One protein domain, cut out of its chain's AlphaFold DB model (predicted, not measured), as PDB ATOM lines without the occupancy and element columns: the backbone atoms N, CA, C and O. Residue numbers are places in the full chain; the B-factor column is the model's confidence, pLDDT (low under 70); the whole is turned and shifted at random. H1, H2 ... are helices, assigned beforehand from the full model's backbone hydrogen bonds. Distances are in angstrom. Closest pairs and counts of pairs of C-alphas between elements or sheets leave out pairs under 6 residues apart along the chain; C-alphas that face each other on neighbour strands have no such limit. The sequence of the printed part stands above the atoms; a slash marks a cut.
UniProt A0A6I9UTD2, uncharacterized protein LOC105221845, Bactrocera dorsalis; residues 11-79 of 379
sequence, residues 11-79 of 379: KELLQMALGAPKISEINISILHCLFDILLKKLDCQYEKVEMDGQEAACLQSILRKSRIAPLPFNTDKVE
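What this domain is: This is residues 11 to 79 of the 379 residues of the protein "uncharacterized protein LOC105221845" of Bactrocera dorsalis (UniProt A0A6I9UTD2). A short helix, H1, folds back on part of a longer one, H2, as a helical hairpin, and a third helix, H3, lies well away from both across an open gap. The chain goes out to H3 by a long link, and residues 66 to 79 come back from it to pass along H2, making a wide, open loop. The printed part has 69 residues with three named helices, H1, H2 and H3 in chain order, and no named strand; its class is all helix. It is loose, with a radius of gyration of the C-alphas of 14.2 A, and spans 37 by 32 by 18 A.

Where its parts are: Find C-alpha 11 at (162.339, 172.510, 171.128), where H1 begins; it runs over residues 11 to 18. Go on to C-alpha 25 at (162.339, 153.409, 175.520), from which H2, residues 25 to 42, runs 25.9 A to C-alpha 42. H3, residues 54 to 65, runs 17.3 A and ends at C-alpha 65 at (159.087, 143.923, 163.532).

How they stand to each other: Look first at the hairpin of H1 and H2, which touch; their closest C-alphas, those of Ala 17 and Asn 27, are 4.5 A apart. They run opposite ways at a steep tilt of 40 degrees. H2 touches H1 with residues 27 to 34 alone. H3 touches no helix: it is apart from H1 and from H2. In H1, H2 and H3 every O i to N i+4 pair is within hydrogen-bond range.

The domain as a whole: The two C-alphas farthest apart, those of Gln 54 and Lys 77, are 39.1 A from each other. Residues 52 to 58 stand free, of which 54 to 58 belong to H3, and so do residues 61 to 67, of which 61 to 65 belong to H3. The link from H1 to H2 is short, with 6 residues, and that from H2 to H3 is long, with 11. The printed part has no cut. Its mean pLDDT is 72.7; look for values under 70 in 22 residues, among them 19 to 21 and 66 to 79.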
ATOM      1  N   LYS A  11     161.022 172.389 170.493       79.38
ATOM      2  CA  LYS A  11     162.339 172.510 171.128       79.38
ATOM      3  C   LYS A  11     162.399 171.747 172.451       79.38
ATOM      4  O   LYS A  11     163.369 171.040 172.699       79.38
ATOM      5  N   GLU A  12     161.364 171.867 173.274       78.88
ATOM      6  CA  GLU A  12     161.259 171.145 174.546       78.88
ATOM      7  C   GLU A  12     161.063 169.640 174.312       78.88
ATOM      8  O   GLU A  12     161.640 168.828 175.027       78.88
ATOM      9  N   LEU A  13     160.341 169.249 173.256       78.19
ATOM     10  CA  LEU A  13     160.151 167.845 172.881       78.19
ATOM     11  C   LEU A  13     161.464 167.185 172.422       78.19
ATOM     12  O   LEU A  13     161.763 166.059 172.817       78.19
ATOM     13  N   LEU A  14     162.301 167.918 171.681       80.50
ATOM     14  CA  LEU A  14     163.661 167.495 171.334       80.50
ATOM     15  C   LEU A  14     164.559 167.364 172.575       80.50
ATOM     16  O   LEU A  14     165.324 166.407 172.690       80.50
ATOM     17  N   GLN A  15     164.455 168.302 173.520       80.69
ATOM     18  CA  GLN A  15     165.201 168.245 174.779       80.69
ATOM     19  C   GLN A  15     164.762 167.068 175.660       80.69
ATOM     20  O   GLN A  15     165.610 166.426 176.267       80.69
ATOM     21  N   MET A  16     163.473 166.724 175.687       76.81
ATOM     22  CA  MET A  16     162.987 165.531 176.390       76.81
ATOM     23  C   MET A  16     163.440 164.225 175.722       76.81
ATOM     24  O   MET A  16     163.727 163.253 176.417       76.81
ATOM     25  N   ALA A  17     163.553 164.203 174.392       77.44
ATOM     26  CA  ALA A  17     164.051 163.043 173.656       77.44
ATOM     27  C   ALA A  17     165.562 162.809 173.866       77.44
ATOM     28  O   ALA A  17     165.987 161.681 174.110       77.44
ATOM     29  N   LEU A  18     166.381 163.867 173.795       79.31
ATOM     30  CA  LEU A  18     167.848 163.755 173.740       79.31
ATOM     31  C   LEU A  18     168.579 164.193 175.021       79.31
ATOM     32  O   LEU A  18     169.778 163.966 175.143       79.31
ATOM     33  N   GLY A  19     167.895 164.827 175.972       67.00
ATOM     34  CA  GLY A  19     168.519 165.477 177.132       67.00
ATOM     35  C   GLY A  19     168.850 164.568 178.318       67.00
ATOM     36  O   GLY A  19     169.391 165.057 179.308       67.00
ATOM     37  N   ALA A  20     168.536 163.268 178.263       69.38
ATOM     38  CA  ALA A  20     168.819 162.340 179.360       69.38
ATOM     39  C   ALA A  20     170.166 161.612 179.164       69.38
ATOM     40  O   ALA A  20     170.458 161.161 178.058       69.38
ATOM     41  N   PRO A  21     170.961 161.391 180.232       64.88
ATOM     42  CA  PRO A  21     172.268 160.726 180.147       64.88
ATOM     43  C   PRO A  21     172.191 159.237 179.759       64.88
ATOM     44  O   PRO A  21     173.203 158.637 179.409       64.88
ATOM     45  N   LYS A  22     171.000 158.627 179.822       70.38
ATOM     46  CA  LYS A  22     170.714 157.283 179.302       70.38
ATOM     47  C   LYS A  22     169.433 157.332 178.474       70.38
ATOM     48  O   LYS A  22     168.401 157.782 178.967       70.38
ATOM     49  N   ILE A  23     169.505 156.850 177.235       72.69
ATOM     50  CA  ILE A  23     168.359 156.777 176.325       72.69
ATOM     51  C   ILE A  23     167.453 155.630 176.784       72.69
ATOM     52  O   ILE A  23     167.860 154.469 176.773       72.69
ATOM     53  N   SER A  24     166.238 155.966 177.215       76.12
ATOM     54  CA  SER A  24     165.199 154.997 177.577       76.12
ATOM     55  C   SER A  24     164.224 154.754 176.415       76.12
ATOM     56  O   SER A  24     164.175 155.534 175.462       76.12
ATOM     57  N   GLU A  25     163.405 153.703 176.498       74.06
ATOM     58  CA  GLU A  25     162.339 153.409 175.520       74.06
ATOM     59  C   GLU A  25     161.351 154.584 175.351       74.06
ATOM     60  O   GLU A  25     160.859 154.855 174.253       74.06
ATOM     61  N   ILE A  26     161.125 155.346 176.426       75.06
ATOM     62  CA  ILE A  26     160.270 156.538 176.427       75.06
ATOM     63  C   ILE A  26     160.916 157.658 175.605       75.06
ATOM     64  O   ILE A  26     160.244 158.288 174.793       75.06
ATOM     65  N   ASN A  27     162.226 157.869 175.746       75.50
ATOM     66  CA  ASN A  27     162.969 158.876 174.983       75.50
ATOM     67  C   ASN A  27     162.923 158.587 173.477       75.50
ATOM     68  O   ASN A  27     162.726 159.497 172.675       75.50
ATOM     69  N   ILE A  28     163.068 157.311 173.106       76.50
ATOM     70  CA  ILE A  28     162.975 156.850 171.714       76.50
ATOM     71  C   ILE A  28     161.555 157.062 171.183       76.50
ATOM     72  O   ILE A  28     161.381 157.561 170.075       76.50
ATOM     73  N   SER A  29     160.534 156.771 171.990       76.06
ATOM     74  CA  SER A  29     159.133 157.007 171.619       76.06
ATOM     75  C   SER A  29     158.835 158.496 171.395       76.06
ATOM     76  O   SER A  29     158.198 158.848 170.407       76.06
ATOM     77  N   ILE A  30     159.348 159.385 172.254       79.12
ATOM     78  CA  ILE A  30     159.221 160.843 172.084       79.12
ATOM     79  C   ILE A  30     159.935 161.303 170.805       79.12
ATOM     80  O   ILE A  30     159.407 162.141 170.076       79.12
ATOM     81  N   LEU A  31     161.106 160.736 170.496       80.25
ATOM     82  CA  LEU A  31     161.842 161.037 169.268       80.25
ATOM     83  C   LEU A  31     161.076 160.598 168.009       80.25
ATOM     84  O   LEU A  31     161.006 161.361 167.049       80.25
ATOM     85  N   HIS A  32     160.465 159.411 168.015       78.50
ATOM     86  CA  HIS A  32     159.599 158.965 166.919       78.50
ATOM     87  C   HIS A  32     158.431 159.930 166.696       78.50
ATOM     88  O   HIS A  32     158.206 160.372 165.573       78.50
ATOM     89  N   CYS A  33     157.757 160.352 167.767       77.88
ATOM     90  CA  CYS A  33     156.678 161.330 167.666       77.88
ATOM     91  C   CYS A  33     157.165 162.701 167.166       77.88
ATOM     92  O   CYS A  33     156.450 163.372 166.423       77.88
ATOM     93  N   LEU A  34     158.386 163.118 167.525       80.56
ATOM     94  CA  LEU A  34     159.001 164.328 166.976       80.56
ATOM     95  C   LEU A  34     159.158 164.228 165.456       80.56
ATOM     96  O   LEU A  34     158.802 165.167 164.743       80.56
ATOM     97  N   PHE A  35     159.681 163.101 164.967       79.31
ATOM     98  CA  PHE A  35     159.849 162.862 163.536       79.31
ATOM     99  C   PHE A  35     158.509 162.854 162.800       79.31
ATOM    100  O   PHE A  35     158.387 163.532 161.783       79.31
ATOM    101  N   ASP A  36     157.481 162.207 163.346       77.50
ATOM    102  CA  ASP A  36     156.143 162.198 162.745       77.50
ATOM    103  C   ASP A  36     155.536 163.608 162.641       77.50
ATOM    104  O   ASP A  36     154.934 163.966 161.623       77.50
ATOM    105  N   ILE A  37     155.732 164.451 163.664       79.06
ATOM    106  CA  ILE A  37     155.291 165.857 163.658       79.06
ATOM    107  C   ILE A  37     156.074 166.679 162.626       79.06
ATOM    108  O   ILE A  37     155.494 167.539 161.959       79.06
ATOM    109  N   LEU A  38     157.380 166.442 162.481       79.25
ATOM    110  CA  LEU A  38     158.208 167.121 161.480       79.25
ATOM    111  C   LEU A  38     157.806 166.726 160.057       79.25
ATOM    112  O   LEU A  38     157.640 167.607 159.215       79.25
ATOM    113  N   LEU A  39     157.561 165.438 159.811       77.06
ATOM    114  CA  LEU A  39     157.036 164.950 158.536       77.06
ATOM    115  C   LEU A  39     155.656 165.549 158.238       77.06
ATOM    116  O   LEU A  39     155.400 165.931 157.099       77.06
ATOM    117  N   LYS A  40     154.798 165.733 159.258       77.56
ATOM    118  CA  LYS A  40     153.522 166.463 159.122       77.56
ATOM    119  C   LYS A  40     153.725 167.915 158.716       77.56
ATOM    120  O   LYS A  40     153.058 168.397 157.812       77.56
ATOM    121  N   LYS A  41     154.644 168.625 159.379       78.00
ATOM    122  CA  LYS A  41     154.939 170.033 159.068       78.00
ATOM    123  C   LYS A  41     155.471 170.222 157.652       78.00
ATOM    124  O   LYS A  41     155.186 171.255 157.050       78.00
ATOM    125  N   LEU A  42     156.252 169.263 157.162       77.50
ATOM    126  CA  LEU A  42     156.858 169.283 155.832       77.50
ATOM    127  C   LEU A  42     155.943 168.730 154.728       77.50
ATOM    128  O   LEU A  42     156.295 168.872 153.566       77.50
ATOM    129  N   ASP A  43     154.770 168.184 155.077       72.88
ATOM    130  CA  ASP A  43     153.822 167.534 154.153       72.88
ATOM    131  C   ASP A  43     154.349 166.233 153.500       72.88
ATOM    132  O   ASP A  43     153.845 165.779 152.480       72.88
ATOM    133  N   CYS A  44     155.343 165.582 154.113       72.69
ATOM    134  CA  CYS A  44     155.996 164.382 153.567       72.69
ATOM    135  C   CYS A  44     155.385 163.061 154.072       72.69
ATOM    136  O   CYS A  44     155.936 161.989 153.841       72.69
ATOM    137  N   GLN A  45     154.265 163.098 154.805       66.81
ATOM    138  CA  GLN A  45     153.725 161.911 155.494       66.81
ATOM    139  C   GLN A  45     153.281 160.788 154.550       66.81
ATOM    140  O   GLN A  45     153.276 159.622 154.937       66.81
ATOM    141  N   TYR A  46     152.891 161.145 153.329       68.31
ATOM    142  CA  TYR A  46     152.379 160.212 152.326       68.31
ATOM    143  C   TYR A  46     153.314 160.078 151.122       68.31
ATOM    144  O   TYR A  46     152.938 159.472 150.114       68.31
ATOM    145  N   GLU A  47     154.524 160.636 151.205       71.75
ATOM    146  CA  GLU A  47     155.519 160.478 150.154       71.75
ATOM    147  C   GLU A  47     156.018 159.031 150.132       71.75
ATOM    148  O   GLU A  47     156.463 158.470 151.136       71.75
ATOM    149  N   LYS A  48     155.916 158.398 148.961       68.00
ATOM    150  CA  LYS A  48     156.461 157.061 148.745       68.00
ATOM    151  C   LYS A  48     157.958 157.181 148.506       68.00
ATOM    152  O   LYS A  48     158.379 157.649 147.454       68.00
ATOM    153  N   VAL A  49     158.743 156.733 149.479       70.81
ATOM    154  CA  VAL A  49     160.187 156.558 149.316       70.81
ATOM    155  C   VAL A  49     160.440 155.130 148.845       70.81
ATOM    156  O   VAL A  49     160.178 154.173 149.575       70.81
ATOM    157  N   GLU A  50     160.921 154.985 147.614       72.31
ATOM    158  CA  GLU A  50     161.397 153.708 147.082       72.31
ATOM    159  C   GLU A  50     162.872 153.535 147.467       72.31
ATOM    160  O   GLU A  50     163.686 154.440 147.284       72.31
ATOM    161  N   MET A  51     163.207 152.390 148.061       68.88
ATOM    162  CA  MET A  51     164.573 152.047 148.455       68.88
ATOM    163  C   MET A  51     164.936 150.697 147.847       68.88
ATOM    164  O   MET A  51     164.247 149.713 148.108       68.88
ATOM    165  N   ASP A  52     166.044 150.648 147.111       69.25
ATOM    166  CA  ASP A  52     166.595 149.428 146.521       69.25
ATOM    167  C   ASP A  52     167.947 149.073 147.159       69.25
ATOM    168  O   ASP A  52     168.703 149.953 147.570       69.25
ATOM    169  N   GLY A  53     168.255 147.774 147.243       83.75
ATOM    170  CA  GLY A  53     169.522 147.258 147.779       83.75
ATOM    171  C   GLY A  53     169.377 146.333 148.993       83.75
ATOM    172  O   GLY A  53     168.280 146.049 149.481       83.75
ATOM    173  N   GLN A  54     170.509 145.836 149.492       77.38
ATOM    174  CA  GLN A  54     170.560 144.907 150.630       77.38
ATOM    175  C   GLN A  54     170.154 145.600 151.943       77.38
ATOM    176  O   GLN A  54     169.521 145.001 152.817       77.38
ATOM    177  N   GLU A  55     170.444 146.894 152.046       75.12
ATOM    178  CA  GLU A  55     170.066 147.785 153.137       75.12
ATOM    179  C   GLU A  55     168.545 147.988 153.194       75.12
ATOM    180  O   GLU A  55     167.966 147.999 154.283       75.12
ATOM    181  N   ALA A  56     167.876 148.060 152.037       75.50
ATOM    182  CA  ALA A  56     166.424 148.192 151.945       75.50
ATOM    183  C   ALA A  56     165.701 146.936 152.458       75.50
ATOM    184  O   ALA A  56     164.750 147.036 153.237       75.50
ATOM    185  N   ALA A  57     166.195 145.742 152.110       74.69
ATOM    186  CA  ALA A  57     165.661 144.479 152.623       74.69
ATOM    187  C   ALA A  57     165.820 144.364 154.153       74.69
ATOM    188  O   ALA A  57     164.912 143.903 154.853       74.69
ATOM    189  N   CYS A  58     166.953 144.836 154.685       77.06
ATOM    190  CA  CYS A  58     167.201 144.901 156.124       77.06
ATOM    191  C   CYS A  58     166.218 145.857 156.819       77.06
ATOM    192  O   CYS A  58     165.521 145.450 157.753       77.06
ATOM    193  N   LEU A  59     166.082 147.088 156.319       76.38
ATOM    194  CA  LEU A  59     165.146 148.089 156.840       76.38
ATOM    195  C   LEU A  59     163.694 147.605 156.790       76.38
ATOM    196  O   LEU A  59     162.970 147.738 157.774       76.38
ATOM    197  N   GLN A  60     163.276 146.955 155.704       74.62
ATOM    198  CA  GLN A  60     161.930 146.395 155.581       74.62
ATOM    199  C   GLN A  60     161.672 145.285 156.613       74.62
ATOM    200  O   GLN A  60     160.573 145.177 157.161       74.62
ATOM    201  N   SER A  61     162.691 144.478 156.926       75.50
ATOM    202  CA  SER A  61     162.600 143.458 157.974       75.50
ATOM    203  C   SER A  61     162.478 144.062 159.380       75.50
ATOM    204  O   SER A  61     161.746 143.524 160.213       75.50
ATOM    205  N   ILE A  62     163.148 145.194 159.628       77.94
ATOM    206  CA  ILE A  62     163.093 145.941 160.892       77.94
ATOM    207  C   ILE A  62     161.724 146.613 161.042       77.94
ATOM    208  O   ILE A  62     161.081 146.447 162.076       77.94
ATOM    209  N   LEU A  63     161.227 147.272 159.990       71.31
ATOM    210  CA  LEU A  63     159.919 147.935 159.973       71.31
ATOM    211  C   LEU A  63     158.761 146.958 160.232       71.31
ATOM    212  O   LEU A  63     157.836 147.271 160.977       71.31
ATOM    213  N   ARG A  64     158.826 145.734 159.690       73.12
ATOM    214  CA  ARG A  64     157.818 144.688 159.961       73.12
ATOM    215  C   ARG A  64     157.809 144.211 161.417       73.12
ATOM    216  O   ARG A  64     156.796 143.687 161.871       73.12
ATOM    217  N   LYS A  65     158.934 144.337 162.126       72.56
ATOM    218  CA  LYS A  65     159.087 143.923 163.532       72.56
ATOM    219  C   LYS A  65     158.870 145.074 164.516       72.56
ATOM    220  O   LYS A  65     158.636 144.816 165.695       72.56
ATOM    221  N   SER A  66     158.960 146.320 164.056       66.94
ATOM    222  CA  SER A  66     158.758 147.499 164.896       66.94
ATOM    223  C   SER A  66     157.287 147.692 165.260       66.94
ATOM    224  O   SER A  66     156.395 147.486 164.437       66.94
ATOM    225  N   ARG A  67     157.033 148.098 166.506       62.22
ATOM    226  CA  ARG A  67     155.705 148.499 166.988       62.22
ATOM    227  C   ARG A  67     155.525 150.003 166.793       62.22
ATOM    228  O   ARG A  67     156.479 150.759 166.952       62.22
ATOM    229  N   ILE A  68     154.301 150.422 166.483       61.53
ATOM    230  CA  ILE A  68     153.923 151.840 166.408       61.53
ATOM    231  C   ILE A  68     154.018 152.436 167.821       61.53
ATOM    232  O   ILE A  68     153.590 151.797 168.786       61.53
ATOM    233  N   ALA A  69     154.611 153.626 167.944       56.91
ATOM    234  CA  ALA A  69     154.845 154.271 169.233       56.91
ATOM    235  C   ALA A  69     153.521 154.467 170.014       56.91
ATOM    236  O   ALA A  69     152.525 154.899 169.433       56.91
ATOM    237  N   PRO A  70     153.484 154.176 171.328       57.53
ATOM    238  CA  PRO A  70     152.245 154.123 172.112       57.53
ATOM    239  C   PRO A  70     151.737 155.488 172.616       57.53
ATOM    240  O   PRO A  70     150.779 155.523 173.386       57.53
ATOM    241  N   LEU A  71     152.370 156.607 172.245       61.81
ATOM    242  CA  LEU A  71     152.057 157.932 172.788       61.81
ATOM    243  C   LEU A  71     151.139 158.728 171.838       61.81
ATOM    244  O   LEU A  71     151.593 159.156 170.775       61.81
ATOM    245  N   PRO A  72     149.865 158.973 172.200       58.97
ATOM    246  CA  PRO A  72     148.951 159.762 171.383       58.97
ATOM    247  C   PRO A  72     149.229 161.261 171.567       58.97
ATOM    248  O   PRO A  72     148.719 161.895 172.491       58.97
ATOM    249  N   PHE A  73     150.028 161.852 170.680       65.38
ATOM    250  CA  PHE A  73     150.146 163.309 170.581       65.38
ATOM    251  C   PHE A  73     149.017 163.864 169.704       65.38
ATOM    252  O   PHE A  73     148.834 163.433 168.566       65.38
ATOM    253  N   ASN A  74     148.269 164.850 170.209       63.38
ATOM    254  CA  ASN A  74     147.339 165.603 169.371       63.38
ATOM    255  C   ASN A  74     148.150 166.550 168.461       63.38
ATOM    256  O   ASN A  74     148.917 167.383 168.944       63.38
ATOM    257  N   THR A  75     147.987 166.406 167.143       62.94
ATOM    258  CA  THR A  75     148.730 167.156 166.114       62.94
ATOM    259  C   THR A  75     147.850 168.136 165.329       62.94
ATOM    260  O   THR A  75     148.227 168.559 164.233       62.94
ATOM    261  N   ASP A  76     146.684 168.508 165.861       63.25
ATOM    262  CA  ASP A  76     145.677 169.330 165.171       63.25
ATOM    263  C   ASP A  76     146.128 170.789 164.991       63.25
ATOM    264  O   ASP A  76     145.762 171.443 164.021       63.25
ATOM    265  N   LYS A  77     146.986 171.296 165.887       63.47
ATOM    266  CA  LYS A  77     147.532 172.668 165.831       63.47
ATOM    267  C   LYS A  77     148.776 172.809 164.931       63.47
ATOM    268  O   LYS A  77     149.399 173.869 164.896       63.47
ATOM    269  N   VAL A  78     149.207 171.744 164.252       66.44
ATOM    270  CA  VAL A  78     150.436 171.748 163.445       66.44
ATOM    271  C   VAL A  78     150.139 172.287 162.044       66.44
ATOM    272  O   VAL A  78     149.651 171.562 161.185       66.44
ATOM    273  N   GLU A  79     150.452 173.562 161.811       68.00
ATOM    274  CA  GLU A  79     150.333 174.189 160.487       68.00
ATOM    275  C   GLU A  79     151.375 173.644 159.493       68.00
ATOM    276  O   GLU A  79     152.566 173.545 159.819       68.00
TER     277      GLU A  79